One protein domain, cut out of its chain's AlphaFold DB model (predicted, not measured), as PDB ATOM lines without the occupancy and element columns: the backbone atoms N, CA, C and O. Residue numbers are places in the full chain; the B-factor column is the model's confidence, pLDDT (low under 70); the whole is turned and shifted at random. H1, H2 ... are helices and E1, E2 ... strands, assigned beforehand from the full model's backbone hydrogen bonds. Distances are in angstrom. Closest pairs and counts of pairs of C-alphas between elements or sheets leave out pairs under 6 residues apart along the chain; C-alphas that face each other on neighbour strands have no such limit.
ATOM      1  N   GLU A  43      90.558 -35.535  39.375       92.62
ATOM      2  CA  GLU A  43      91.584 -35.513  38.332       92.62
ATOM      3  C   GLU A  43      92.157 -34.100  38.179       92.62
ATOM      4  O   GLU A  43      93.376 -33.940  38.216       92.62
ATOM      5  N   ILE A  44      91.303 -33.072  38.093       93.38
ATOM      6  CA  ILE A  44      91.729 -31.663  38.005       93.38
ATOM      7  C   ILE A  44      92.590 -31.284  39.210       93.38
ATOM      8  O   ILE A  44      93.715 -30.814  39.046       93.38
ATOM      9  N   ALA A  45      92.108 -31.570  40.417       92.44
ATOM     10  CA  ALA A  45      92.789 -31.222  41.660       92.44
ATOM     11  C   ALA A  45      94.124 -31.953  41.866       92.44
ATOM     12  O   ALA A  45      94.957 -31.506  42.654       92.44
ATOM     13  N   SER A  46      94.349 -33.079  41.185       90.38
ATOM     14  CA  SER A  46      95.631 -33.795  41.230       90.38
ATOM     15  C   SER A  46      96.698 -33.196  40.304       90.38
ATOM     16  O   SER A  46      97.881 -33.533  40.415       90.38
ATOM     17  N   ARG A  47      96.304 -32.299  39.390       88.81
ATOM     18  CA  ARG A  47      97.213 -31.652  38.439       88.81
ATOM     19  C   ARG A  47      97.986 -30.516  39.105       88.81
ATOM     20  O   ARG A  47      97.583 -29.932  40.109       88.81
ATOM     21  N   ALA A  48      99.134 -30.184  38.524       85.50
ATOM     22  CA  ALA A  48      99.846 -28.960  38.864       85.50
ATOM     23  C   ALA A  48      99.203 -27.792  38.107       85.50
ATOM     24  O   ALA A  48      99.523 -27.560  36.943       85.50
ATOM     25  N   LEU A  49      98.280 -27.095  38.764       91.81
ATOM     26  CA  LEU A  49      97.647 -25.890  38.240       91.81
ATOM     27  C   LEU A  49      98.379 -24.645  38.770       91.81
ATOM     28  O   LEU A  49      98.826 -24.650  39.921       91.81
ATOM     29  N   PRO A  50      98.543 -23.593  37.953       92.88
ATOM     30  CA  PRO A  50      99.163 -22.356  38.398       92.88
ATOM     31  C   PRO A  50      98.181 -21.524  39.234       92.88
ATOM     32  O   PRO A  50      96.978 -21.524  38.975       92.88
ATOM     33  N   SER A  51      98.697 -20.772  40.208       92.12
ATOM     34  CA  SER A  51      97.895 -19.830  41.009       92.12
ATOM     35  C   SER A  51      97.487 -18.576  40.242       92.12
ATOM     36  O   SER A  51      96.534 -17.906  40.634       92.12
ATOM     37  N   THR A  52      98.220 -18.274  39.171       96.44
ATOM     38  CA  THR A  52      97.906 -17.228  38.201       96.44
ATOM     39  C   THR A  52      97.689 -17.884  36.852       96.44
ATOM     40  O   THR A  52      98.570 -18.589  36.357       96.44
ATOM     41  N   ARG A  53      96.509 -17.678  36.280       96.69
ATOM     42  CA  ARG A  53      96.117 -18.177  34.975       96.69
ATOM     43  C   ARG A  53      96.131 -17.030  33.975       96.69
ATOM     44  O   ARG A  53      95.355 -16.095  34.108       96.69
ATOM     45  N   GLU A  54      96.998 -17.123  32.978       96.44
ATOM     46  CA  GLU A  54      96.912 -16.275  31.789       96.44
ATOM     47  C   GLU A  54      95.844 -16.865  30.866       96.44
ATOM     48  O   GLU A  54      95.913 -18.048  30.524       96.44
ATOM     49  N   VAL A  55      94.843 -16.058  30.525       94.31
ATOM     50  CA  VAL A  55      93.741 -16.430  29.635       94.31
ATOM     51  C   VAL A  55      94.060 -15.939  28.223       94.31
ATOM     52  O   VAL A  55      94.627 -14.859  28.052       94.31
ATOM     53  N   SER A  56      93.740 -16.739  27.202       90.38
ATOM     54  CA  SER A  56      94.178 -16.461  25.829       90.38
ATOM     55  C   SER A  56      93.275 -15.497  25.050       90.38
ATOM     56  O   SER A  56      93.720 -14.920  24.054       90.38
ATOM     57  N   HIS A  57      92.030 -15.311  25.490       93.94
ATOM     58  CA  HIS A  57      91.011 -14.539  24.785       93.94
ATOM     59  C   HIS A  57      90.026 -13.845  25.738       93.94
ATOM     60  O   HIS A  57      90.024 -14.073  26.946       93.94
ATOM     61  N   ASP A  58      89.247 -12.925  25.172       95.00
ATOM     62  CA  ASP A  58      88.256 -12.128  25.891       95.00
ATOM     63  C   ASP A  58      87.173 -13.041  26.498       95.00
ATOM     64  O   ASP A  58      86.647 -13.888  25.767       95.00
ATOM     65  N   PRO A  59      86.801 -12.908  27.783       96.25
ATOM     66  CA  PRO A  59      85.877 -13.854  28.401       96.25
ATOM     67  C   PRO A  59      84.442 -13.814  27.858       96.25
ATOM     68  O   PRO A  59      83.676 -14.736  28.140       96.25
ATOM     69  N   ASP A  60      84.060 -12.798  27.082       96.44
ATOM     70  CA  ASP A  60      82.774 -12.751  26.380       96.44
ATOM     71  C   ASP A  60      82.829 -13.311  24.956       96.44
ATOM     72  O   ASP A  60      81.789 -13.465  24.306       96.44
ATOM     73  N   SER A  61      84.017 -13.653  24.460       95.31
ATOM     74  CA  SER A  61      84.168 -14.274  23.148       95.31
ATOM     75  C   SER A  61      83.808 -15.766  23.153       95.31
ATOM     76  O   SER A  61      83.749 -16.420  24.193       95.31
ATOM     77  N   LEU A  62      83.522 -16.293  21.960       96.19
ATOM     78  CA  LEU A  62      83.159 -17.694  21.727       96.19
ATOM     79  C   LEU A  62      84.243 -18.407  20.912       96.19
ATOM     80  O   LEU A  62      83.964 -18.966  19.855       96.19
ATOM     81  N   VAL A  63      85.500 -18.309  21.348       94.62
ATOM     82  CA  VAL A  63      86.654 -18.792  20.569       94.62
ATOM     83  C   VAL A  63      86.616 -20.305  20.382       94.62
ATOM     84  O   VAL A  63      86.963 -20.790  19.306       94.62
ATOM     85  N   HIS A  64      86.164 -21.042  21.395       94.19
ATOM     86  CA  HIS A  64      86.151 -22.502  21.393       94.19
ATOM     87  C   HIS A  64      84.749 -23.104  21.277       94.19
ATOM     88  O   HIS A  64      84.594 -24.316  21.450       94.19
ATOM     89  N   LEU A  65      83.726 -22.290  20.999       94.94
ATOM     90  CA  LEU A  65      82.339 -22.733  20.887       94.94
ATOM     91  C   LEU A  65      81.662 -22.150  19.643       94.94
ATOM     92  O   LEU A  65      81.345 -20.966  19.588       94.94
ATOM     93  N   ASP A  66      81.301 -23.033  18.719       94.69
ATOM     94  CA  ASP A  66      80.398 -22.728  17.617       94.69
ATOM     95  C   ASP A  66      78.989 -23.254  17.922       94.69
ATOM     96  O   ASP A  66      78.798 -24.417  18.284       94.69
ATOM     97  N   ILE A  67      77.975 -22.406  17.733       93.50
ATOM     98  CA  ILE A  67      76.561 -22.792  17.831       93.50
ATOM     99  C   ILE A  67      75.980 -22.781  16.421       93.50
ATOM    100  O   ILE A  67      75.771 -21.720  15.829       93.50
ATOM    101  N   VAL A  68      75.718 -23.965  15.874       92.94
ATOM    102  CA  VAL A  68      75.220 -24.129  14.504       92.94
ATOM    103  C   VAL A  68      73.803 -24.674  14.503       92.94
ATOM    104  O   VAL A  68      73.422 -25.470  15.353       92.94
ATOM    105  N   GLU A  69      73.004 -24.268  13.526       90.44
ATOM    106  CA  GLU A  69      71.667 -24.827  13.339       90.44
ATOM    107  C   GLU A  69      71.724 -25.994  12.352       90.44
ATOM    108  O   GLU A  69      72.244 -25.868  11.238       90.44
ATOM    109  N   LYS A  70      71.173 -27.141  12.751       85.56
ATOM    110  CA  LYS A  70      71.097 -28.339  11.921       85.56
ATOM    111  C   LYS A  70      69.782 -29.065  12.161       85.56
ATOM    112  O   LYS A  70      69.429 -29.375  13.291       85.56
ATOM    113  N   ASP A  71      69.058 -29.344  11.080       84.75
ATOM    114  CA  ASP A  71      67.799 -30.100  11.107       84.75
ATOM    115  C   ASP A  71      66.740 -29.531  12.088       84.75
ATOM    116  O   ASP A  71      65.923 -30.269  12.634       84.75
ATOM    117  N   GLY A  72      66.728 -28.204  12.293       81.19
ATOM    118  CA  GLY A  72      65.800 -27.517  13.205       81.19
ATOM    119  C   GLY A  72      66.157 -27.645  14.693       81.19
ATOM    120  O   GLY A  72      65.296 -27.433  15.549       81.19
ATOM    121  N   GLN A  73      67.402 -28.013  14.994       88.31
ATOM    122  CA  GLN A  73      67.982 -28.039  16.335       88.31
ATOM    123  C   GLN A  73      69.295 -27.253  16.351       88.31
ATOM    124  O   GLN A  73      69.954 -27.099  15.319       88.31
ATOM    125  N   LEU A  74      69.679 -26.767  17.530       90.31
ATOM    126  CA  LEU A  74      70.991 -26.165  17.738       90.31
ATOM    127  C   LEU A  74      71.999 -27.245  18.130       90.31
ATOM    128  O   LEU A  74      71.745 -28.051  19.018       90.31
ATOM    129  N   ASP A  75      73.153 -27.234  17.483       89.19
ATOM    130  CA  ASP A  75      74.286 -28.105  17.762       89.19
ATOM    131  C   ASP A  75      75.451 -27.255  18.276       89.19
ATOM    132  O   ASP A  75      75.763 -26.210  17.705       89.19
ATOM    133  N   PHE A  76      76.066 -27.692  19.375       91.62
ATOM    134  CA  PHE A  76      77.199 -27.001  19.991       91.62
ATOM    135  C   PHE A  76      78.462 -27.766  19.630       91.62
ATOM    136  O   PHE A  76      78.644 -28.916  20.040       91.62
ATOM    137  N   GLN A  77      79.333 -27.120  18.873       91.81
ATOM    138  CA  GLN A  77      80.583 -27.685  18.396       91.81
ATOM    139  C   GLN A  77      81.722 -27.026  19.161       91.81
ATOM    140  O   GLN A  77      81.900 -25.814  19.096       91.81
ATOM    141  N   LEU A  78      82.459 -27.832  19.925       92.31
ATOM    142  CA  LEU A  78      83.617 -27.354  20.672       92.31
ATOM    143  C   LEU A  78      84.888 -27.528  19.839       92.31
ATOM    144  O   LEU A  78      85.101 -28.600  19.261       92.31
ATOM    145  N   ASP A  79      85.750 -26.515  19.839       91.56
ATOM    146  CA  ASP A  79      87.138 -26.672  19.406       91.56
ATOM    147  C   ASP A  79      87.949 -27.303  20.547       91.56
ATOM    148  O   ASP A  79      88.377 -26.634  21.486       91.56
ATOM    149  N   GLY A  80      88.089 -28.629  20.505       89.38
ATOM    150  CA  GLY A  80      88.700 -29.421  21.574       89.38
ATOM    151  C   GLY A  80      87.669 -30.034  22.524       89.38
ATOM    152  O   GLY A  80      86.544 -30.359  22.140       89.38
ATOM    153  N   SER A  81      88.070 -30.286  23.769       90.88
ATOM    154  CA  SER A  81      87.204 -30.890  24.787       90.88
ATOM    155  C   SER A  81      86.679 -29.870  25.798       90.88
ATOM    156  O   SER A  81      87.366 -28.921  26.166       90.88
ATOM    157  N   TYR A  82      85.492 -30.134  26.357       92.19
ATOM    158  CA  TYR A  82      84.937 -29.329  27.456       92.19
ATOM    159  C   TYR A  82      85.895 -29.241  28.658       92.19
ATOM    160  O   TYR A  82      85.987 -28.214  29.322       92.19
ATOM    161  N   ARG A  83      86.668 -30.307  28.913       92.94
ATOM    162  CA  ARG A  83      87.703 -30.321  29.953       92.94
ATOM    163  C   ARG A  83      88.846 -29.352  29.656       92.94
ATOM    164  O   ARG A  83      89.340 -28.731  30.590       92.94
ATOM    165  N   GLU A  84      89.300 -29.258  28.410       92.38
ATOM    166  CA  GLU A  84      90.364 -28.321  28.019       92.38
ATOM    167  C   GLU A  84      89.895 -26.875  28.152       92.38
ATOM    168  O   GLU A  84      90.583 -26.101  28.811       92.38
ATOM    169  N   MET A  85      88.693 -26.569  27.650       93.06
ATOM    170  CA  MET A  85      88.046 -25.266  27.835       93.06
ATOM    171  C   MET A  85      87.951 -24.915  29.323       93.06
ATOM    172  O   MET A  85      88.432 -23.877  29.756       93.06
ATOM    173  N   LEU A  86      87.433 -25.823  30.156       94.88
ATOM    174  CA  LEU A  86      87.354 -25.594  31.598       94.88
ATOM    175  C   LEU A  86      88.736 -25.328  32.218       94.88
ATOM    176  O   LEU A  86      88.880 -24.402  33.011       94.88
ATOM    177  N   LEU A  87      89.759 -26.113  31.856       94.88
ATOM    178  CA  LEU A  87      91.115 -25.985  32.400       94.88
ATOM    179  C   LEU A  87      91.828 -24.687  31.996       94.88
ATOM    180  O   LEU A  87      92.696 -24.236  32.753       94.88
ATOM    181  N   GLU A  88      91.497 -24.107  30.841       95.44
ATOM    182  CA  GLU A  88      91.975 -22.780  30.432       95.44
ATOM    183  C   GLU A  88      91.532 -21.709  31.427       95.44
ATOM    184  O   GLU A  88      92.328 -20.867  31.834       95.44
ATOM    185  N   TRP A  89      90.301 -21.824  31.912       97.19
ATOM    186  CA  TRP A  89      89.710 -20.899  32.866       97.19
ATOM    187  C   TRP A  89      89.971 -21.270  34.337       97.19
ATOM    188  O   TRP A  89      89.556 -20.547  35.248       97.19
ATOM    189  N   THR A  90      90.683 -22.370  34.615       97.88
ATOM    190  CA  THR A  90      90.964 -22.840  35.982       97.88
ATOM    191  C   THR A  90      92.336 -22.397  36.496       97.88
ATOM    192  O   THR A  90      93.383 -22.770  35.955       97.88
ATOM    193  N   ALA A  91      92.356 -21.704  37.632       97.56
ATOM    194  CA  ALA A  91      93.545 -21.473  38.450       97.56
ATOM    195  C   ALA A  91      93.560 -22.430  39.654       97.56
ATOM    196  O   ALA A  91      92.517 -22.829  40.167       97.56
ATOM    197  N   GLY A  92      94.742 -22.812  40.129       94.75
ATOM    198  CA  GLY A  92      94.889 -23.732  41.254       94.75
ATOM    199  C   GLY A  92      95.836 -23.226  42.323       94.75
ATOM    200  O   GLY A  92      96.798 -22.515  42.062       94.75
ATOM    201  N   GLN A  93      95.569 -23.627  43.557       89.38
ATOM    202  CA  GLN A  93      96.400 -23.316  44.700       89.38
ATOM    203  C   GLN A  93      96.578 -24.583  45.525       89.38
ATOM    204  O   GLN A  93      95.620 -25.228  45.965       89.38
ATOM    205  N   ARG A  94      97.835 -24.934  45.802       74.62
ATOM    206  CA  ARG A  94      98.105 -25.962  46.809       74.62
ATOM    207  C   ARG A  94      97.562 -25.453  48.138       74.62
ATOM    208  O   ARG A  94      97.933 -24.367  48.578       74.62
ATOM    209  N   GLY A  95      96.681 -26.234  48.762       62.12
ATOM    210  CA  GLY A  95      96.164 -25.910  50.088       62.12
ATOM    211  C   GLY A  95      97.299 -25.689  51.098       62.12
ATOM    212  O   GLY A  95      98.448 -26.069  50.863       62.12
ATOM    213  N   LEU A  96      96.970 -25.112  52.255       55.12
ATOM    214  CA  LEU A  96      97.927 -24.725  53.308       55.12
ATOM    215  C   LEU A  96      98.923 -25.829  53.724       55.12
ATOM    216  O   LEU A  96     100.007 -25.541  54.231       55.12
ATOM    217  N   SER A  97      98.580 -27.101  53.503       60.22
ATOM    218  CA  SER A  97      99.490 -28.232  53.667       60.22
ATOM    219  C   SER A  97     100.207 -28.554  52.356       60.22
ATOM    220  O   SER A  97      99.619 -29.124  51.438       60.22
ATOM    221  N   GLN A  98     101.527 -28.331  52.317       60.38
ATOM    222  CA  GLN A  98     102.412 -28.741  51.209       60.38
ATOM    223  C   GLN A  98     102.395 -30.257  50.908       60.38
ATOM    224  O   GLN A  98     103.059 -30.708  49.977       60.38
ATOM    225  N   ARG A  99     101.678 -31.059  51.708       65.88
ATOM    226  CA  ARG A  99     101.559 -32.517  51.578       65.88
ATOM    227  C   ARG A  99     100.205 -32.987  51.035       65.88
ATOM    228  O   ARG A  99     100.003 -34.197  50.963       65.88
ATOM    229  N   SER A 100      99.277 -32.083  50.710       76.50
ATOM    230  CA  SER A 100      97.989 -32.492  50.137       76.50
ATOM    231  C   SER A 100      98.179 -33.026  48.718       76.50
ATOM    232  O   SER A 100      98.834 -32.384  47.899       76.50
ATOM    233  N   TYR A 101      97.606 -34.199  48.439       84.44
ATOM    234  CA  TYR A 101      97.588 -34.781  47.092       84.44
ATOM    235  C   TYR A 101      96.687 -33.974  46.151       84.44
ATOM    236  O   TYR A 101      97.029 -33.752  44.995       84.44
ATOM    237  N   PHE A 102      95.550 -33.517  46.678       88.88
ATOM    238  CA  PHE A 102      94.574 -32.714  45.958       88.88
ATOM    239  C   PHE A 102      94.771 -31.233  46.278       88.88
ATOM    240  O   PHE A 102      95.005 -30.859  47.434       88.88
ATOM    241  N   GLN A 103      94.690 -30.402  45.252       91.12
ATOM    242  CA  GLN A 103      94.793 -28.952  45.328       91.12
ATOM    243  C   GLN A 103      93.398 -28.339  45.278       91.12
ATOM    244  O   GLN A 103      92.501 -28.892  44.652       91.12
ATOM    245  N   THR A 104      93.226 -27.195  45.934       94.12
ATOM    246  CA  THR A 104      92.029 -26.376  45.737       94.12
ATOM    247  C   THR A 104      92.191 -25.649  44.410       94.12
ATOM    248  O   THR A 104      93.276 -25.151  44.104       94.12
ATOM    249  N   HIS A 105      91.126 -25.551  43.630       96.50
ATOM    250  CA  HIS A 105      91.132 -24.814  42.370       96.50
ATOM    251  C   HIS A 105      89.877 -23.971  42.225       96.50
ATOM    252  O   HIS A 105      88.886 -24.195  42.917       96.50
ATOM    253  N   ALA A 106      89.940 -22.982  41.344       97.94
ATOM    254  CA  ALA A 106      88.820 -22.130  41.006       97.94
ATOM    255  C   ALA A 106      88.745 -21.929  39.494       97.94
ATOM    256  O   ALA A 106      89.785 -21.806  38.845       97.94
ATOM    257  N   THR A 107      87.533 -21.870  38.953       98.44
ATOM    258  CA  THR A 107      87.266 -21.628  37.532       98.44
ATOM    259  C   THR A 107      86.482 -20.335  37.379       98.44
ATOM    260  O   THR A 107      85.394 -20.222  37.943       98.44
ATOM    261  N   LEU A 108      87.033 -19.379  36.631       98.56
ATOM    262  CA  LEU A 108      86.325 -18.168  36.216       98.56
ATOM    263  C   LEU A 108      85.425 -18.514  35.029       98.56
ATOM    264  O   LEU A 108      85.910 -19.036  34.035       98.56
ATOM    265  N   TRP A 109      84.124 -18.268  35.121       98.12
ATOM    266  CA  TRP A 109      83.203 -18.664  34.058       98.12
ATOM    267  C   TRP A 109      83.137 -17.616  32.952       98.12
ATOM    268  O   TRP A 109      82.524 -16.567  33.129       98.12
ATOM    269  N   SER A 110      83.737 -17.924  31.804       97.81
ATOM    270  CA  SER A 110      83.545 -17.178  30.560       97.81
ATOM    271  C   SER A 110      82.183 -17.464  29.929       97.81
ATOM    272  O   SER A 110      81.508 -18.443  30.271       97.81
ATOM    273  N   ARG A 111      81.783 -16.636  28.962       98.06
ATOM    274  CA  ARG A 111      80.543 -16.816  28.205       98.06
ATOM    275  C   ARG A 111      80.525 -18.133  27.442       98.06
ATOM    276  O   ARG A 111      79.523 -18.840  27.495       98.06
ATOM    277  N   GLU A 112      81.611 -18.491  26.764       96.69
ATOM    278  CA  GLU A 112      81.692 -19.768  26.046       96.69
ATOM    279  C   GLU A 112      81.562 -20.975  26.976       96.69
ATOM    280  O   GLU A 112      80.784 -21.881  26.679       96.69
ATOM    281  N   LEU A 113      82.240 -20.967  28.129       96.81
ATOM    282  CA  LEU A 113      82.163 -22.055  29.101       96.81
ATOM    283  C   LEU A 113      80.749 -22.160  29.680       96.81
ATOM    284  O   LEU A 113      80.184 -23.250  29.782       96.81
ATOM    285  N   SER A 114      80.168 -21.005  29.999       97.44
ATOM    286  CA  SER A 114      78.802 -20.849  30.478       97.44
ATOM    287  C   SER A 114      77.777 -21.379  29.474       97.44
ATOM    288  O   SER A 114      76.882 -22.129  29.844       97.44
ATOM    289  N   LEU A 115      77.910 -21.088  28.182       97.75
ATOM    290  CA  LEU A 115      77.012 -21.636  27.165       97.75
ATOM    291  C   LEU A 115      77.258 -23.131  26.929       97.75
ATOM    292  O   LEU A 115      76.302 -23.902  26.853       97.75
ATOM    293  N   ALA A 116      78.517 -23.568  26.861       96.00
ATOM    294  CA  ALA A 116      78.873 -24.970  26.653       96.00
ATOM    295  C   ALA A 116      78.343 -25.888  27.770       96.00
ATOM    296  O   ALA A 116      77.995 -27.042  27.502       96.00
ATOM    297  N   SER A 117      78.210 -25.387  29.005       95.81
ATOM    298  CA  SER A 117      77.672 -26.164  30.131       95.81
ATOM    299  C   SER A 117      76.183 -26.517  29.987       95.81
ATOM    300  O   SER A 117      75.721 -27.484  30.597       95.81
ATOM    301  N   LEU A 118      75.433 -25.837  29.109       95.75
ATOM    302  CA  LEU A 118      74.044 -26.202  28.795       95.75
ATOM    303  C   LEU A 118      73.933 -27.613  28.192       95.75
ATOM    304  O   LEU A 118      72.883 -28.256  28.295       95.75
ATOM    305  N   MET A 119      75.006 -28.123  27.578       93.00
ATOM    306  CA  MET A 119      75.032 -29.474  27.027       93.00
ATOM    307  C   MET A 119      74.913 -30.553  28.119       93.00
ATOM    308  O   MET A 119      73.959 -31.329  28.053       93.00
ATOM    309  N   PRO A 120      75.793 -30.629  29.138       91.81
ATOM    310  CA  PRO A 120      75.641 -31.601  30.218       91.81
ATOM    311  C   PRO A 120      74.480 -31.297  31.170       91.81
ATOM    312  O   PRO A 120      73.954 -32.228  31.775       91.81
ATOM    313  N   GLU A 121      74.080 -30.033  31.323       92.75
ATOM    314  CA  GLU A 121      73.026 -29.649  32.268       92.75
ATOM    315  C   GLU A 121      71.617 -29.951  31.750       92.75
ATOM    316  O   GLU A 121      70.778 -30.454  32.498       92.75
ATOM    317  N   LEU A 122      71.350 -29.645  30.476       92.44
ATOM    318  CA  LEU A 122      70.006 -29.707  29.893       92.44
ATOM    319  C   LEU A 122      69.913 -30.609  28.660       92.44
ATOM    320  O   LEU A 122      68.810 -30.855  28.174       92.44
ATOM    321  N   GLY A 123      71.044 -31.083  28.127       90.81
ATOM    322  CA  GLY A 123      71.068 -31.735  26.822       90.81
ATOM    323  C   GLY A 123      70.590 -30.779  25.732       90.81
ATOM    324  O   GLY A 123      69.707 -31.148  24.961       90.81
ATOM    325  N   ILE A 124      71.125 -29.549  25.704       90.88
ATOM    326  CA  ILE A 124      70.639 -28.431  24.871       90.88
ATOM    327  C   ILE A 124      70.398 -28.806  23.396       90.88
ATOM    328  O   ILE A 124      69.415 -28.362  22.808       90.88
ATOM    329  N   SER A 125      71.218 -29.695  22.826       87.50
ATOM    330  CA  SER A 125      71.099 -30.168  21.437       87.50
ATOM    331  C   SER A 125      69.900 -31.074  21.164       87.50
ATOM    332  O   SER A 125      69.536 -31.313  20.016       87.50
ATOM    333  N   THR A 126      69.263 -31.585  22.214       89.38
ATOM    334  CA  THR A 126      68.066 -32.427  22.112       89.38
ATOM    335  C   THR A 126      66.772 -31.617  22.142       89.38
ATOM    336  O   THR A 126      65.703 -32.166  21.868       89.38
ATOM    337  N   LEU A 127      66.850 -30.321  22.460       91.38
ATOM    338  CA  LEU A 127      65.691 -29.438  22.545       91.38
ATOM    339  C   LEU A 127      65.221 -28.990  21.150       91.38
ATOM    340  O   LEU A 127      65.889 -29.207  20.135       91.38
ATOM    341  N   SER A 128      64.036 -28.378  21.089       92.31
ATOM    342  CA  SER A 128      63.616 -27.627  19.901       92.31
ATOM    343  C   SER A 128      64.441 -26.348  19.764       92.31
ATOM    344  O   SER A 128      64.884 -25.800  20.772       92.31
ATOM    345  N   ASP A 129      64.595 -25.836  18.539       93.56
ATOM    346  CA  ASP A 129      65.292 -24.565  18.281       93.56
ATOM    347  C   ASP A 129      64.781 -23.415  19.170       93.56
ATOM    348  O   ASP A 129      65.571 -22.746  19.828       93.56
ATOM    349  N   GLU A 130      63.459 -23.243  19.275       94.44
ATOM    350  CA  GLU A 130      62.843 -22.191  20.097       94.44
ATOM    351  C   GLU A 130      63.254 -22.286  21.575       94.44
ATOM    352  O   GLU A 130      63.725 -21.305  22.151       94.44
ATOM    353  N   LEU A 131      63.142 -23.476  22.173       95.38
ATOM    354  CA  LEU A 131      63.483 -23.684  23.581       95.38
ATOM    355  C   LEU A 131      64.999 -23.599  23.809       95.38
ATOM    356  O   LEU A 131      65.442 -23.066  24.823       95.38
ATOM    357  N   ALA A 132      65.811 -24.094  22.873       95.69
ATOM    358  CA  ALA A 132      67.263 -23.978  22.959       95.69
ATOM    359  C   ALA A 132      67.703 -22.504  22.942       95.69
ATOM    360  O   ALA A 132      68.530 -22.099  23.758       95.69
ATOM    361  N   ARG A 133      67.106 -21.679  22.071       96.12
ATOM    362  CA  ARG A 133      67.359 -20.230  22.024       96.12
ATOM    363  C   ARG A 133      66.905 -19.517  23.289       96.12
ATOM    364  O   ARG A 133      67.618 -18.633  23.750       96.12
ATOM    365  N   GLU A 134      65.768 -19.910  23.863       97.50
ATOM    366  CA  GLU A 134      65.322 -19.402  25.165       97.50
ATOM    367  C   GLU A 134      66.374 -19.681  26.248       97.50
ATOM    368  O   GLU A 134      66.802 -18.756  26.933       97.50
ATOM    369  N   LYS A 135      66.882 -20.918  26.345       97.75
ATOM    370  CA  LYS A 135      67.909 -21.282  27.341       97.75
ATOM    371  C   LYS A 135      69.255 -20.601  27.119       97.75
ATOM    372  O   LYS A 135      69.899 -20.207  28.086       97.75
ATOM    373  N   ILE A 136      69.654 -20.393  25.867       97.75
ATOM    374  CA  ILE A 136      70.835 -19.586  25.535       97.75
ATOM    375  C   ILE A 136      70.633 -18.124  25.951       97.75
ATOM    376  O   ILE A 136      71.553 -17.506  26.481       97.75
ATOM    377  N   ALA A 137      69.450 -17.552  25.718       98.19
ATOM    378  CA  ALA A 137      69.149 -16.177  26.103       98.19
ATOM    379  C   ALA A 137      69.122 -16.001  27.629       98.19
ATOM    380  O   ALA A 137      69.688 -15.034  28.130       98.19
ATOM    381  N   GLU A 138      68.529 -16.950  28.363       98.25
ATOM    382  CA  GLU A 138      68.567 -16.991  29.831       98.25
ATOM    383  C   GLU A 138      70.015 -17.019  30.344       98.25
ATOM    384  O   GLU A 138      70.397 -16.166  31.142       98.25
ATOM    385  N   ARG A 139      70.847 -17.936  29.827       98.00
ATOM    386  CA  ARG A 139      72.253 -18.052  30.239       98.00
ATOM    387  C   ARG A 139      73.070 -16.805  29.905       98.00
ATOM    388  O   ARG A 139      73.885 -16.374  30.714       98.00
ATOM    389  N   ASN A 140      72.849 -16.203  28.737       98.00
ATOM    390  CA  ASN A 140      73.507 -14.946  28.383       98.00
ATOM    391  C   ASN A 140      73.102 -13.812  29.326       98.00
ATOM    392  O   ASN A 140      73.975 -13.083  29.771       98.00
ATOM    393  N   ALA A 141      71.822 -13.697  29.691       98.19
ATOM    394  CA  ALA A 141      71.378 -12.678  30.639       98.19
ATOM    395  C   ALA A 141      72.014 -12.850  32.034       98.19
ATOM    396  O   ALA A 141      72.304 -11.862  32.710       98.19
ATOM    397  N   GLU A 142      72.260 -14.093  32.465       97.00
ATOM    398  CA  GLU A 142      73.024 -14.375  33.687       97.00
ATOM    399  C   GLU A 142      74.476 -13.895  33.556       97.00
ATOM    400  O   GLU A 142      74.930 -13.135  34.405       97.00
ATOM    401  N   VAL A 143      75.175 -14.251  32.473       96.88
ATOM    402  CA  VAL A 143      76.567 -13.817  32.219       96.88
ATOM    403  C   VAL A 143      76.687 -12.294  32.087       96.88
ATOM    404  O   VAL A 143      77.652 -11.701  32.565       96.88
ATOM    405  N   ASP A 144      75.693 -11.652  31.474       97.50
ATOM    406  CA  ASP A 144      75.645 -10.198  31.284       97.50
ATOM    407  C   ASP A 144      75.460  -9.442  32.605       97.50
ATOM    408  O   ASP A 144      75.721  -8.243  32.660       97.50
ATOM    409  N   SER A 145      74.975 -10.103  33.660       97.31
ATOM    410  CA  SER A 145      74.658  -9.465  34.944       97.31
ATOM    411  C   SER A 145      75.562  -9.905  36.089       97.31
ATOM    412  O   SER A 145      75.814  -9.112  36.998       97.31
ATOM    413  N   LEU A 146      76.076 -11.134  36.043       98.19
ATOM    414  CA  LEU A 146      76.868 -11.732  37.103       98.19
ATOM    415  C   LEU A 146      78.168 -12.320  36.565       98.19
ATOM    416  O   LEU A 146      78.196 -13.069  35.592       98.19
ATOM    417  N   LEU A 147      79.245 -12.056  37.296       98.31
ATOM    418  CA  LEU A 147      80.496 -12.783  37.170       98.31
ATOM    419  C   LEU A 147      80.458 -13.981  38.126       98.31
ATOM    420  O   LEU A 147      80.307 -13.808  39.338       98.31
ATOM    421  N   GLN A 148      80.617 -15.195  37.596       98.56
ATOM    422  CA  GLN A 148      80.644 -16.430  38.383       98.56
ATOM    423  C   GLN A 148      82.060 -17.008  38.480       98.56
ATOM    424  O   GLN A 148      82.782 -17.123  37.489       98.56
ATOM    425  N   ILE A 149      82.438 -17.436  39.685       98.75
ATOM    426  CA  ILE A 149      83.640 -18.233  39.938       98.75
ATOM    427  C   ILE A 149      83.255 -19.478  40.737       98.75
ATOM    428  O   ILE A 149      82.783 -19.370  41.870       98.75
ATOM    429  N   ASP A 150      83.517 -20.664  40.189       98.38
ATOM    430  CA  ASP A 150      83.352 -21.918  40.931       98.38
ATOM    431  C   ASP A 150      84.646 -22.243  41.675       98.38
ATOM    432  O   ASP A 150      85.686 -22.440  41.052       98.38
ATOM    433  N   VAL A 151      84.583 -22.338  43.004       97.69
ATOM    434  CA  VAL A 151      85.711 -22.685  43.876       97.69
ATOM    435  C   VAL A 151      85.531 -24.091  44.438       97.69
ATOM    436  O   VAL A 151      84.581 -24.381  45.172       97.69
ATOM    437  N   TYR A 152      86.493 -24.960  44.150       96.38
ATOM    438  CA  TYR A 152      86.537 -26.341  44.612       96.38
ATOM    439  C   TYR A 152      87.554 -26.478  45.740       96.38
ATOM    440  O   TYR A 152      88.764 -26.509  45.509       96.38
ATOM    441  N   VAL A 153      87.062 -26.564  46.975       94.56
ATOM    442  CA  VAL A 153      87.889 -26.642  48.182       94.56
ATOM    443  C   VAL A 153      88.097 -28.084  48.581       94.56
ATOM    444  O   VAL A 153      87.149 -28.752  48.971       94.56
ATOM    445  N   PHE A 154      89.339 -28.559  48.512       93.19
ATOM    446  CA  PHE A 154      89.689 -29.932  48.865       93.19
ATOM    447  C   PHE A 154      90.174 -30.025  50.310       93.19
ATOM    448  O   PHE A 154      91.051 -29.275  50.745       93.19
ATOM    449  N   ALA A 155      89.639 -30.998  51.047       91.25
ATOM    450  CA  ALA A 155      90.070 -31.266  52.407       91.25
ATOM    451  C   ALA A 155      91.536 -31.743  52.402       91.25
ATOM    452  O   ALA A 155      91.866 -32.700  51.689       91.25
ATOM    453  N   PRO A 156      92.423 -31.154  53.226       84.75
ATOM    454  CA  PRO A 156      93.801 -31.626  53.348       84.75
ATOM    455  C   PRO A 156      93.875 -33.002  54.029       84.75
ATOM    456  O   PRO A 156      94.860 -33.727  53.871       84.75
ATOM    457  N   SER A 157      92.850 -33.367  54.807       84.50
ATOM    458  CA  SER A 157      92.659 -34.707  55.351       84.50
ATOM    459  C   SER A 157      91.184 -34.964  55.684       84.50
ATOM    460  O   SER A 157      90.382 -34.043  55.772       84.50
ATOM    461  N   LEU A 158      90.823 -36.226  55.933       86.12
ATOM    462  CA  LEU A 158      89.462 -36.621  56.331       86.12
ATOM    463  C   LEU A 158      89.181 -36.445  57.839       86.12
ATOM    464  O   LEU A 158      88.217 -37.000  58.371       86.12
ATOM    465  N   ARG A 159      90.037 -35.724  58.574       85.38
ATOM    466  CA  ARG A 159      89.810 -35.421  59.994       85.38
ATOM    467  C   ARG A 159      88.727 -34.355  60.113       85.38
ATOM    468  O   ARG A 159      88.767 -33.364  59.405       85.38
ATOM    469  N   ARG A 160      87.821 -34.500  61.087       82.06
ATOM    470  CA  ARG A 160      86.684 -33.579  61.297       82.06
ATOM    471  C   ARG A 160      87.078 -32.092  61.340       82.06
ATOM    472  O   ARG A 160      86.315 -31.268  60.862       82.06
ATOM    473  N   LEU A 161      88.235 -31.766  61.916       80.38
ATOM    474  CA  LEU A 161      88.724 -30.386  62.028       80.38
ATOM    475  C   LEU A 161      89.073 -29.756  60.669       80.38
ATOM    476  O   LEU A 161      89.002 -28.542  60.551       80.38
ATOM    477  N   ASP A 162      89.394 -30.569  59.661       80.38
ATOM    478  CA  ASP A 162      89.814 -30.117  58.330       80.38
ATOM    479  C   ASP A 162      88.631 -29.991  57.349       80.38
ATOM    480  O   ASP A 162      88.816 -29.609  56.197       80.38
ATOM    481  N   LEU A 163      87.413 -30.341  57.785       85.38
ATOM    482  CA  LEU A 163      86.203 -30.322  56.949       85.38
ATOM    483  C   LEU A 163      85.401 -29.019  57.078       85.38
ATOM    484  O   LEU A 163      84.460 -28.812  56.319       85.38
ATOM    485  N   GLY A 164      85.738 -28.163  58.048       83.19
ATOM    486  CA  GLY A 164      84.986 -26.935  58.335       83.19
ATOM    487  C   GLY A 164      85.128 -25.844  57.271       83.19
ATOM    488  O   GLY A 164      84.262 -24.985  57.181       83.19
ATOM    489  N   ASP A 165      86.179 -25.908  56.452       86.44
ATOM    490  CA  ASP A 165      86.500 -24.886  55.448       86.44
ATOM    491  C   ASP A 165      86.034 -25.260  54.029       86.44
ATOM    492  O   ASP A 165      86.350 -24.559  53.074       86.44
ATOM    493  N   LEU A 166      85.312 -26.378  53.864       92.06
ATOM    494  CA  LEU A 166      84.878 -26.847  52.540       92.06
ATOM    495  C   LEU A 166      83.761 -25.988  51.933       92.06
ATOM    496  O   LEU A 166      83.658 -25.913  50.710       92.06
ATOM    497  N   GLN A 167      82.941 -25.370  52.786       94.06
ATOM    498  CA  GLN A 167      81.802 -24.536  52.405       94.06
ATOM    499  C   GLN A 167      82.109 -23.065  52.685       94.06
ATOM    500  O   GLN A 167      82.389 -22.683  53.827       94.06
ATOM    501  N   LEU A 168      82.063 -22.244  51.640       94.25
ATOM    502  CA  LEU A 168      82.457 -20.836  51.669       94.25
ATOM    503  C   LEU A 168      81.311 -19.888  52.037       94.25
ATOM    504  O   LEU A 168      81.564 -18.725  52.332       94.25
ATOM    505  N   ASP A 169      80.075 -20.383  52.077       93.06
ATOM    506  CA  ASP A 169      78.898 -19.662  52.584       93.06
ATOM    507  C   ASP A 169      78.767 -19.704  54.122       93.06
ATOM    508  O   ASP A 169      77.843 -19.130  54.706       93.06
ATOM    509  N   SER A 170      79.698 -20.378  54.802       87.44
ATOM    510  CA  SER A 170      79.666 -20.576  56.246       87.44
ATOM    511  C   SER A 170      80.178 -19.364  57.036       87.44
ATOM    512  O   SER A 170      81.023 -18.576  56.599       87.44
ATOM    513  N   ALA A 171      79.677 -19.212  58.267       79.19
ATOM    514  CA  ALA A 171      80.072 -18.120  59.147       79.19
ATOM    515  C   ALA A 171      81.580 -18.165  59.458       79.19
ATOM    516  O   ALA A 171      82.076 -19.117  60.057       79.19
ATOM    517  N   GLY A 172      82.293 -17.092  59.108       83.88
ATOM    518  CA  GLY A 172      83.731 -16.946  59.353       83.88
ATOM    519  C   GLY A 172      84.595 -17.074  58.100       83.88
ATOM    520  O   GLY A 172      85.739 -16.616  58.136       83.88
ATOM    521  N   GLN A 173      84.048 -17.595  57.000       90.69
ATOM    522  CA  GLN A 173      84.682 -17.484  55.691       90.69
ATOM    523  C   GLN A 173      84.476 -16.070  55.144       90.69
ATOM    524  O   GLN A 173      83.448 -15.430  55.375       90.69
ATOM    525  N   ARG A 174      85.488 -15.545  54.457       94.06
ATOM    526  CA  ARG A 174      85.384 -14.304  53.686       94.06
ATOM    527  C   ARG A 174      85.954 -14.545  52.309       94.06
ATOM    528  O   ARG A 174      87.116 -14.941  52.190       94.06
ATOM    529  N   VAL A 175      85.134 -14.280  51.307       96.75
ATOM    530  CA  VAL A 175      85.478 -14.379  49.896       96.75
ATOM    531  C   VAL A 175      85.288 -12.999  49.298       96.75
ATOM    532  O   VAL A 175      84.252 -12.395  49.533       96.75
ATOM    533  N   TYR A 176      86.281 -12.492  48.580       97.69
ATOM    534  CA  TYR A 176      86.185 -11.216  47.873       97.69
ATOM    535  C   TYR A 176      87.069 -11.246  46.631       97.69
ATOM    536  O   TYR A 176      88.079 -11.958  46.594       97.69
ATOM    537  N   LEU A 177      86.689 -10.467  45.628       98.44
ATOM    538  CA  LEU A 177      87.439 -10.287  44.393       98.44
ATOM    539  C   LEU A 177      88.213  -8.970  44.456       98.44
ATOM    540  O   LEU A 177      87.780  -8.028  45.122       98.44
ATOM    541  N   ARG A 178      89.357  -8.909  43.779       98.00
ATOM    542  CA  ARG A 178      90.052  -7.656  43.489       98.00
ATOM    543  C   ARG A 178      90.444  -7.553  42.033       98.00
ATOM    544  O   ARG A 178      90.742  -8.582  41.430       98.00
ATOM    545  N   ASP A 179      90.473  -6.331  41.527       96.94
ATOM    546  CA  ASP A 179      91.014  -6.005  40.210       96.94
ATOM    547  C   ASP A 179      92.495  -5.569  40.291       96.94
ATOM    548  O   ASP A 179      93.117  -5.589  41.363       96.94
ATOM    549  N   GLN A 180      93.067  -5.154  39.159       95.31
ATOM    550  CA  GLN A 180      94.429  -4.619  39.062       95.31
ATOM    551  C   GLN A 180      94.653  -3.300  39.826       95.31
ATOM    552  O   GLN A 180      95.798  -2.954  40.124       95.31
ATOM    553  N   GLU A 181      93.590  -2.554  40.140       95.25
ATOM    554  CA  GLU A 181      93.649  -1.278  40.863       95.25
ATOM    555  C   GLU A 181      93.509  -1.451  42.389       95.25
ATOM    556  O   GLU A 181      93.569  -0.475  43.137       95.25
ATOM    557  N   ASP A 182      93.404  -2.699  42.864       94.69
ATOM    558  CA  ASP A 182      93.139  -3.085  44.256       94.69
ATOM    559  C   ASP A 182      91.732  -2.697  44.752       94.69
ATOM    560  O   ASP A 182      91.479  -2.700  45.964       94.69
ATOM    561  N   ASN A 183      90.792  -2.425  43.837       96.88
ATOM    562  CA  ASN A 183      89.380  -2.297  44.182       96.88
ATOM    563  C   ASN A 183      88.874  -3.646  44.692       96.88
ATOM    564  O   ASN A 183      89.236  -4.697  44.166       96.88
ATOM    565  N   GLN A 184      88.058  -3.636  45.746       97.31
ATOM    566  CA  GLN A 184      87.547  -4.855  46.367       97.31
ATOM    567  C   GLN A 184      86.048  -4.996  46.127       97.31
ATOM    568  O   GLN A 184      85.281  -4.094  46.459       97.31
ATOM    569  N   TYR A 185      85.647  -6.171  45.651       98.06
ATOM    570  CA  TYR A 185      84.258  -6.522  45.383       98.06
ATOM    571  C   TYR A 185      83.829  -7.669  46.293       98.06
ATOM    572  O   TYR A 185      84.503  -8.700  46.390       98.06
ATOM    573  N   GLU A 186      82.703  -7.480  46.971       97.38
ATOM    574  CA  GLU A 186      82.077  -8.522  47.776       97.38
ATOM    575  C   GLU A 186      81.131  -9.351  46.894       97.38
ATOM    576  O   GLU A 186      80.481  -8.798  46.003       97.38
ATOM    577  N   PRO A 187      81.030 -10.668  47.115       97.94
ATOM    578  CA  PRO A 187      80.093 -11.494  46.377       97.94
ATOM    579  C   PRO A 187      78.661 -11.124  46.759       97.94
ATOM    580  O   PRO A 187      78.327 -10.990  47.939       97.94
ATOM    581  N   VAL A 188      77.784 -11.034  45.763       97.75
ATOM    582  CA  VAL A 188      76.344 -10.841  45.988       97.75
ATOM    583  C   VAL A 188      75.682 -12.114  46.508       97.75
ATOM    584  O   VAL A 188      74.657 -12.061  47.189       97.75
ATOM    585  N   ARG A 189      76.274 -13.275  46.199       97.38
ATOM    586  CA  ARG A 189      75.793 -14.588  46.629       97.38
ATOM    587  C   ARG A 189      76.912 -15.628  46.589       97.38
ATOM    588  O   ARG A 189      77.757 -15.606  45.700       97.38
ATOM    589  N   ILE A 190      76.864 -16.574  47.524       98.12
ATOM    590  CA  ILE A 190      77.672 -17.797  47.505       98.12
ATOM    591  C   ILE A 190      76.726 -18.982  47.686       98.12
ATOM    592  O   ILE A 190      75.902 -18.973  48.600       98.12
ATOM    593  N   GLU A 191      76.848 -19.989  46.829       97.69
ATOM    594  CA  GLU A 191      76.103 -21.244  46.916       97.69
ATOM    595  C   GLU A 191      77.090 -22.386  47.147       97.69
ATOM    596  O   GLU A 191      77.939 -22.653  46.295       97.69
ATOM    597  N   SER A 192      77.008 -23.043  48.308       96.62
ATOM    598  CA  SER A 192      77.894 -24.163  48.646       96.62
ATOM    599  C   SER A 192      77.136 -25.483  48.627       96.62
ATOM    600  O   SER A 192      76.132 -25.658  49.319       96.62
ATOM    601  N   ASP A 193      77.657 -26.450  47.877       93.88
ATOM    602  CA  ASP A 193      77.110 -27.800  47.854       93.88
ATOM    603  C   ASP A 193      77.484 -28.572  49.134       93.88
ATOM    604  O   ASP A 193      78.417 -28.231  49.875       93.88
ATOM    605  N   ALA A 194      76.760 -29.662  49.405       92.56
ATOM    606  CA  ALA A 194      77.198 -30.627  50.409       92.56
ATOM    607  C   ALA A 194      78.549 -31.240  49.983       92.56
ATOM    608  O   ALA A 194      78.728 -31.510  48.795       92.56
ATOM    609  N   PRO A 195      79.487 -31.509  50.913       93.94
ATOM    610  CA  PRO A 195      80.778 -32.089  50.557       93.94
ATOM    611  C   PRO A 195      80.653 -33.391  49.758       93.94
ATOM    612  O   PRO A 195      79.912 -34.301  50.137       93.94
ATOM    613  N   LEU A 196      81.427 -33.481  48.682       94.62
ATOM    614  CA  LEU A 196      81.449 -34.590  47.737       94.62
ATOM    615  C   LEU A 196      82.749 -35.381  47.858       94.62
ATOM    616  O   LEU A 196      83.790 -34.866  48.267       94.62
ATOM    617  N   ASP A 197      82.690 -36.649  47.470       95.06
ATOM    618  CA  ASP A 197      83.864 -37.506  47.381       95.06
ATOM    619  C   ASP A 197      84.670 -37.233  46.108       95.06
ATOM    620  O   ASP A 197      84.120 -37.133  45.012       95.06
ATOM    621  N   ALA A 198      85.995 -37.203  46.249       94.31
ATOM    622  CA  ALA A 198      86.927 -37.238  45.131       94.31
ATOM    623  C   ALA A 198      87.888 -38.417  45.275       94.31
ATOM    624  O   ALA A 198      88.457 -38.657  46.346       94.31
ATOM    625  N   PHE A 199      88.097 -39.124  44.167       92.56
ATOM    626  CA  PHE A 199      89.013 -40.251  44.068       92.56
ATOM    627  C   PHE A 199      89.940 -40.052  42.879       92.56
ATOM    628  O   PHE A 199      89.480 -39.768  41.780       92.56
ATOM    629  N   HIS A 200      91.243 -40.226  43.083       92.44
ATOM    630  CA  HIS A 200      92.202 -40.245  41.984       92.44
ATOM    631  C   HIS A 200      93.462 -41.020  42.384       92.44
ATOM    632  O   HIS A 200      93.967 -40.854  43.492       92.44
ATOM    633  N   ALA A 201      93.955 -41.894  41.500       91.00
ATOM    634  CA  ALA A 201      95.158 -42.714  41.709       91.00
ATOM    635  C   ALA A 201      95.227 -43.450  43.073       91.00
ATOM    636  O   ALA A 201      96.286 -43.562  43.684       91.00
ATOM    637  N   GLY A 202      94.089 -43.941  43.580       90.94
ATOM    638  CA  GLY A 202      94.007 -44.629  44.877       90.94
ATOM    639  C   GLY A 202      93.980 -43.705  46.103       90.94
ATOM    640  O   GLY A 202      93.842 -44.188  47.227       90.94
ATOM    641  N   HIS A 203      94.053 -42.388  45.907       91.56
ATOM    642  CA  HIS A 203      93.820 -41.389  46.942       91.56
ATOM    643  C   HIS A 203      92.342 -41.002  46.981       91.56
ATOM    644  O   HIS A 203      91.699 -40.860  45.942       91.56
ATOM    645  N   ARG A 204      91.813 -40.812  48.193       92.56
ATOM    646  CA  ARG A 204      90.455 -40.322  48.449       92.56
ATOM    647  C   ARG A 204      90.518 -39.052  49.281       92.56
ATOM    648  O   ARG A 204      91.288 -38.994  50.241       92.56
ATOM    649  N   THR A 205      89.660 -38.091  48.975       92.94
ATOM    650  CA  THR A 205      89.374 -36.962  49.860       92.94
ATOM    651  C   THR A 205      87.923 -36.499  49.718       92.94
ATOM    652  O   THR A 205      87.162 -37.070  48.938       92.94
ATOM    653  N   LEU A 206      87.548 -35.484  50.493       94.81
ATOM    654  CA  LEU A 206      86.310 -34.733  50.322       94.81
ATOM    655  C   LEU A 206      86.622 -33.361  49.731       94.81
ATOM    656  O   LEU A 206      87.683 -32.796  50.007       94.81
ATOM    657  N   TYR A 207      85.686 -32.813  48.968       94.81
ATOM    658  CA  TYR A 207      85.743 -31.432  48.517       94.81
ATOM    659  C   TYR A 207      84.373 -30.761  48.596       94.81
ATOM    660  O   TYR A 207      83.347 -31.433  48.528       94.81
ATOM    661  N   GLY A 208      84.357 -29.443  48.761       95.50
ATOM    662  CA  GLY A 208      83.164 -28.620  48.578       95.50
ATOM    663  C   GLY A 208      83.241 -27.871  47.255       95.50
ATOM    664  O   GLY A 208      84.300 -27.343  46.914       95.50
ATOM    665  N   ARG A 209      82.134 -27.836  46.509       97.06
ATOM    666  CA  ARG A 209      81.948 -26.928  45.373       97.06
ATOM    667  C   ARG A 209      81.210 -25.691  45.868       97.06
ATOM    668  O   ARG A 209      80.207 -25.819  46.565       97.06
ATOM    669  N   ASN A 210      81.721 -24.522  45.505       97.94
ATOM    670  CA  ASN A 210      81.189 -23.236  45.928       97.94
ATOM    671  C   ASN A 210      81.054 -22.340  44.697       97.94
ATOM    672  O   ASN A 210      82.073 -21.927  44.148       97.94
ATOM    673  N   ALA A 211      79.832 -22.049  44.261       98.31
ATOM    674  CA  ALA A 211      79.587 -21.069  43.208       98.31
ATOM    675  C   ALA A 211      79.530 -19.674  43.842       98.31
ATOM    676  O   ALA A 211      78.680 -19.399  44.694       98.31
ATOM    677  N   VAL A 212      80.479 -18.815  43.480       98.62
ATOM    678  CA  VAL A 212      80.626 -17.456  44.007       98.62
ATOM    679  C   VAL A 212      80.223 -16.476  42.913       98.62
ATOM    680  O   VAL A 212      80.819 -16.485  41.839       98.62
ATOM    681  N   TYR A 213      79.234 -15.630  43.189       98.62
ATOM    682  CA  TYR A 213      78.700 -14.669  42.226       98.62
ATOM    683  C   TYR A 213      79.016 -13.241  42.660       98.62
ATOM    684  O   TYR A 213      78.792 -12.876  43.818       98.62
ATOM    685  N   PHE A 214      79.477 -12.433  41.716       98.62
ATOM    686  CA  PHE A 214      79.718 -10.999  41.854       98.62
ATOM    687  C   PHE A 214      78.842 -10.250  40.853       98.62
ATOM    688  O   PHE A 214      78.546 -10.789  39.787       98.62
ATOM    689  N   ASP A 215      78.450  -9.016  41.173       98.38
ATOM    690  CA  ASP A 215      77.885  -8.129  40.155       98.38
ATOM    691  C   ASP A 215      78.904  -7.960  39.024       98.38
ATOM    692  O   ASP A 215      80.097  -7.783  39.279       98.38
ATOM    693  N   ARG A 216      78.443  -8.044  37.772       97.12
ATOM    694  CA  ARG A 216      79.328  -7.953  36.606       97.12
ATOM    695  C   ARG A 216      79.939  -6.563  36.435       97.12
ATOM    696  O   ARG A 216      81.071  -6.435  35.978       97.12
ATOM    697  N   TYR A 217      79.181  -5.545  36.819       97.19
ATOM    698  CA  TYR A 217      79.582  -4.150  36.749       97.19
ATOM    699  C   TYR A 217      79.840  -3.620  38.153       97.19
ATOM    700  O   TYR A 217      79.056  -3.848  39.076       97.19
ATOM    701  N   SER A 218      80.927  -2.877  38.298       94.00
ATOM    702  CA  SER A 218      81.237  -2.122  39.507       94.00
ATOM    703  C   SER A 218      80.204  -1.016  39.780       94.00
ATOM    704  O   SER A 218      79.379  -0.673  38.931       94.00
ATOM    705  N   GLU A 219      80.277  -0.384  40.956       90.31
ATOM    706  CA  GLU A 219      79.404   0.751  41.304       90.31
ATOM    707  C   GLU A 219      79.537   1.943  40.333       90.31
ATOM    708  O   GLU A 219      78.600   2.730  40.184       90.31
ATOM    709  N   THR A 220      80.689   2.084  39.668       90.31
ATOM    710  CA  THR A 220      80.964   3.111  38.649       90.31
ATOM    711  C   THR A 220      80.486   2.716  37.252       90.31
ATOM    712  O   THR A 220      80.453   3.570  36.364       90.31
ATOM    713  N   GLY A 221      80.045   1.467  37.070       92.75
ATOM    714  CA  GLY A 221      79.596   0.912  35.796       92.75
ATOM    715  C   GLY A 221      80.704   0.267  34.964       92.75
ATOM    716  O   GLY A 221      80.427  -0.143  33.841       92.75
ATOM    717  N   ASP A 222      81.925   0.167  35.493       93.12
ATOM    718  CA  ASP A 222      83.031  -0.523  34.823       93.12
ATOM    719  C   ASP A 222      82.808  -2.037  34.869       93.12
ATOM    720  O   ASP A 222      82.464  -2.581  35.924       93.12
ATOM    721  N   ASP A 223      82.992  -2.695  33.729       95.69
ATOM    722  CA  ASP A 223      82.846  -4.136  33.568       95.69
ATOM    723  C   ASP A 223      84.060  -4.874  34.169       95.69
ATOM    724  O   ASP A 223      85.210  -4.578  33.851       95.69
ATOM    725  N   LEU A 224      83.819  -5.864  35.034       96.06
ATOM    726  CA  LEU A 224      84.888  -6.650  35.652       96.06
ATOM    727  C   LEU A 224      85.687  -7.530  34.676       96.06
ATOM    728  O   LEU A 224      86.822  -7.870  34.997       96.06
ATOM    729  N   PHE A 225      85.160  -7.926  33.516       95.44
ATOM    730  CA  PHE A 225      85.952  -8.644  32.504       95.44
ATOM    731  C   PHE A 225      86.814  -7.722  31.640       95.44
ATOM    732  O   PHE A 225      87.727  -8.222  30.988       95.44
ATOM    733  N   ASP A 226      86.599  -6.404  31.685       94.81
ATOM    734  CA  ASP A 226      87.527  -5.431  31.091       94.81
ATOM    735  C   ASP A 226      88.781  -5.206  31.963       94.81
ATOM    736  O   ASP A 226      89.727  -4.529  31.549       94.81
ATOM    737  N   ALA A 227      88.814  -5.772  33.175       95.06
ATOM    738  CA  ALA A 227      89.975  -5.748  34.055       95.06
ATOM    739  C   ALA A 227      91.145  -6.554  33.465       95.06
ATOM    740  O   ALA A 227      90.966  -7.657  32.964       95.06
ATOM    741  N   GLU A 228      92.379  -6.062  33.597       95.88
ATOM    742  CA  GLU A 228      93.567  -6.819  33.163       95.88
ATOM    743  C   GLU A 228      93.898  -7.974  34.119       95.88
ATOM    744  O   GLU A 228      94.496  -8.979  33.729       95.88
ATOM    745  N   GLU A 229      93.517  -7.837  35.389       97.50
ATOM    746  CA  GLU A 229      93.710  -8.862  36.405       97.50
ATOM    747  C   GLU A 229      92.475  -8.957  37.295       97.50
ATOM    748  O   GLU A 229      92.000  -7.956  37.819       97.50
ATOM    749  N   LEU A 230      92.024 -10.183  37.541       98.31
ATOM    750  CA  LEU A 230      91.059 -10.501  38.582       98.31
ATOM    751  C   LEU A 230      91.685 -11.473  39.575       98.31
ATOM    752  O   LEU A 230      92.223 -12.515  39.195       98.31
ATOM    753  N   ARG A 231      91.582 -11.177  40.871       98.38
ATOM    754  CA  ARG A 231      92.092 -12.042  41.936       98.38
ATOM    755  C   ARG A 231      91.045 -12.326  42.997       98.38
ATOM    756  O   ARG A 231      90.664 -11.449  43.770       98.38
ATOM    757  N   LEU A 232      90.646 -13.589  43.100       98.31
ATOM    758  CA  LEU A 232      89.772 -14.072  44.161       98.31
ATOM    759  C   LEU A 232      90.594 -14.406  45.405       98.31
ATOM    760  O   LEU A 232      91.563 -15.163  45.328       98.31
ATOM    761  N   TYR A 233      90.172 -13.908  46.562       96.50
ATOM    762  CA  TYR A 233      90.761 -14.226  47.859       96.50
ATOM    763  C   TYR A 233      89.783 -15.004  48.730       96.50
ATOM    764  O   TYR A 233      88.615 -14.643  48.829       96.50
ATOM    765  N   VAL A 234      90.293 -16.008  49.449       93.94
ATOM    766  CA  VAL A 234      89.535 -16.737  50.473       93.94
ATOM    767  C   VAL A 234      90.263 -16.671  51.816       93.94
ATOM    768  O   VAL A 234      91.459 -16.960  51.941       93.94
ATOM    769  N   ARG A 235      89.548 -16.250  52.858       90.75
ATOM    770  CA  ARG A 235      90.032 -16.124  54.241       90.75
ATOM    771  C   ARG A 235      89.115 -16.914  55.186       90.75
ATOM    772  O   ARG A 235      87.917 -16.935  54.939       90.75
ATOM    773  N   PRO A 236      89.648 -17.496  56.279       83.19
ATOM    774  CA  PRO A 236      91.024 -17.365  56.771       83.19
ATOM    775  C   PRO A 236      92.025 -18.318  56.109       83.19
ATOM    776  O   PRO A 236      93.223 -18.146  56.319       83.19
ATOM    777  N   ALA A 237      91.567 -19.275  55.296       80.56
ATOM    778  CA  ALA A 237      92.417 -20.301  54.693       80.56
ATOM    779  C   ALA A 237      93.558 -19.746  53.816       80.56
ATOM    780  O   ALA A 237      94.532 -20.440  53.550       80.56
ATOM    781  N   GLY A 238      93.488 -18.479  53.402       81.25
ATOM    782  CA  GLY A 238      94.663 -17.727  52.972       81.25
ATOM    783  C   GLY A 238      95.094 -17.984  51.531       81.25
ATOM    784  O   GLY A 238      96.119 -17.444  51.119       81.25
ATOM    785  N   TYR A 239      94.330 -18.764  50.766       87.50
ATOM    786  CA  TYR A 239      94.578 -18.979  49.347       87.50
ATOM    787  C   TYR A 239      93.910 -17.908  48.479       87.50
ATOM    788  O   TYR A 239      92.983 -17.209  48.896       87.50
ATOM    789  N   TYR A 240      94.442 -17.772  47.270       94.38
ATOM    790  CA  TYR A 240      93.960 -16.872  46.235       94.38
ATOM    791  C   TYR A 240      94.141 -17.515  44.858       94.38
ATOM    792  O   TYR A 240      95.014 -18.377  44.695       94.38
ATOM    793  N   PHE A 241      93.340 -17.060  43.901       97.44
ATOM    794  CA  PHE A 241      93.352 -17.458  42.494       97.44
ATOM    795  C   PHE A 241      93.376 -16.195  41.650       97.44
ATOM    796  O   PHE A 241      92.616 -15.276  41.937       97.44
ATOM    797  N   THR A 242      94.267 -16.130  40.667       98.00
ATOM    798  CA  THR A 242      94.424 -14.950  39.811       98.00
ATOM    799  C   THR A 242      94.174 -15.338  38.363       98.00
ATOM    800  O   THR A 242      94.691 -16.363  37.921       98.00
ATOM    801  N   TRP A 243      93.442 -14.505  37.636       98.50
ATOM    802  CA  TRP A 243      93.302 -14.550  36.187       98.50
ATOM    803  C   TRP A 243      93.855 -13.258  35.610       98.50
ATOM    804  O   TRP A 243      93.509 -12.179  36.083       98.50
ATOM    805  N   THR A 244      94.719 -13.377  34.612       97.88
ATOM    806  CA  THR A 244      95.172 -12.256  33.792       97.88
ATOM    807  C   THR A 244      94.407 -12.333  32.483       97.88
ATOM    808  O   THR A 244      94.531 -13.327  31.761       97.88
ATOM    809  N   LEU A 245      93.582 -11.323  32.228       96.00
ATOM    810  CA  LEU A 245      92.713 -11.254  31.061       96.00
ATOM    811  C   LEU A 245      93.415 -10.463  29.949       96.00
ATOM    812  O   LEU A 245      94.237  -9.584  30.236       96.00
ATOM    813  N   PRO A 246      93.147 -10.767  28.670       91.50
ATOM    814  CA  PRO A 246      93.686  -9.962  27.588       91.50
ATOM    815  C   PRO A 246      93.066  -8.567  27.625       91.50
ATOM    816  O   PRO A 246      91.855  -8.423  27.745       91.50
ATOM    817  N   SER A 247      93.887  -7.528  27.468       77.00
ATOM    818  CA  SER A 247      93.389  -6.154  27.408       77.00
ATOM    819  C   SER A 247      92.364  -6.010  26.273       77.00
ATOM    820  O   SER A 247      92.701  -6.249  25.107       77.00
ATOM    821  N   SER A 248      91.159  -5.520  26.566       64.00
ATOM    822  CA  SER A 248      90.083  -5.316  25.576       64.00
ATOM    823  C   SER A 248      90.505  -4.379  24.421       64.00
ATOM    824  O   SER A 248      90.041  -4.496  23.285       64.00
ATOM    825  N   ASN A 249      91.507  -3.517  24.647       51.22
ATOM    826  CA  ASN A 249      92.126  -2.660  23.622       51.22
ATOM    827  C   ASN A 249      92.979  -3.410  22.571       51.22
ATOM    828  O   ASN A 249      93.232  -2.879  21.484       51.22
ATOM    829  N   ALA A 250      93.441  -4.630  22.856       43.81
ATOM    830  CA  ALA A 250      94.241  -5.421  21.918       43.81
ATOM    831  C   ALA A 250      93.374  -6.080  20.830       43.81
ATOM    832  O   ALA A 250      93.816  -6.215  19.687       43.81
ATOM    833  N   VAL A 251      92.118  -6.416  21.143       47.50
ATOM    834  CA  VAL A 251      91.190  -7.093  20.220       47.50
ATOM    835  C   VAL A 251      90.701  -6.149  19.115       47.50
ATOM    836  O   VAL A 251      90.620  -6.542  17.953       47.50
ATOM    837  N   ALA A 252      90.512  -4.859  19.414       37.47
ATOM    838  CA  ALA A 252      90.180  -3.847  18.404       37.47
ATOM    839  C   ALA A 252      91.310  -3.601  17.377       37.47
ATOM    840  O   ALA A 252      91.075  -3.036  16.308       37.47
ATOM    841  N   SER A 253      92.539  -4.030  17.682       35.12
ATOM    842  CA  SER A 253      93.714  -3.812  16.831       35.12
ATOM    843  C   SER A 253      93.904  -4.905  15.769       35.12
ATOM    844  O   SER A 253      94.585  -4.666  14.774       35.12
ATOM    845  N   SER A 254      93.307  -6.091  15.940       40.19
ATOM    846  CA  SER A 254      93.484  -7.231  15.022       40.19
ATOM    847  C   SER A 254      92.418  -7.319  13.923       40.19
ATOM    848  O   SER A 254      92.635  -7.982  12.913       40.19
TER     849      SER A 254
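This is residues 43 to 254 of the 258 residues of an uncharacterized protein of Bacteroidetes bacterium QH_8_67_23 (UniProt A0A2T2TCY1). Two sheets with crossed strands pack face to face as a sandwich, a large, twisted sheet of E4, E5, E6, E8, E9 and E10 over a smaller one in the order E1, E12, E11, E7. Beside it, at one end of the longest axis, the antiparallel hairpin E2 and E3 packs with H3, H4 and the long helix H5 as a second lobe, and H6 makes a tail. The printed part has 212 residues, with named elements in the order H1 E1 E2 E3 H2 E4 E5 H3 H4 H5 E6 E7 E8 E9 E10 E11 E12 H6; the class is mixed, helices and strands. The large sheet's pairs are antiparallel, the smaller sheet is mixed, and the whole is compact, with a radius of gyration of the C-alphas of 17.9 A and spans of 54 by 41 by 30 A.

H1, residues 43 to 46, stands at the sheet's level, height 1.3 A, by the branched sheet of E4, 90 to 93, E5, 104 to 108, E6, 146 to 154, E8, 189 to 192, E9, 196 to 200, and E10, 203 to 215. E1, 52 to 54, is parallel to E12, 240 to 244 (N 53 to O 242, 2.8 A); E11, 229 to 235, is antiparallel to E12 (N 232 to O 241, 2.8 A) and to E7, 174 to 179 (N 231 to O 178, 2.8 A), these pairs being within hydrogen-bond range. The two sheets form the sandwich, strands at 54 degrees; the closest C-alphas of E4 and E12 are Ala 91 and Phe 241, 5.7 A. E2, 65 to 70, and E3, 73 to 78, form a hairpin, N 68 and O 75 at 2.9 A. H2, 82 to 88, only grazes the branched sheet and touches H3, 111 to 116, closest C-alphas Leu 86 and Leu 113, 6.8 A, a shallow tilt of 24 degrees, opposite ways. H4, 118 to 122, is close but not clearly touching H5, 129 to 145, C-alphas of Leu 118 and Lys 135 at 8.0 A. H5 touches H3 with residues 136 to 143 alone, closest C-alphas Arg 111 and Val 143, 6.4 A, at 35.1 degrees, only just steep, opposite ways. E6 lies on one side of E10 (N 149 to O 212, 2.9 A), E8 and E9 on the other. H6, 248 to 254, is on neither sandwich sheet. H2 to H5 have every O i to N i+4 pair within range; H6 has 0 of 3, but 2 of 4 O i to N i+3.

H1 begins at C-alpha 43, (91.584, -35.513, 38.332). E10 spans 37.5 A, E6 25.2 A and H5 24.4 A. H6 ends at C-alpha 254, (93.484, -7.231, 15.022).

The farthest C-alphas, Asp 71 and Leu 161, are 55.1 A apart. The printed part has no cut; the links E6 to E7 and E10 to E11 are long. Residues 95 to 99 and 248 to 254 have pLDDT under 70.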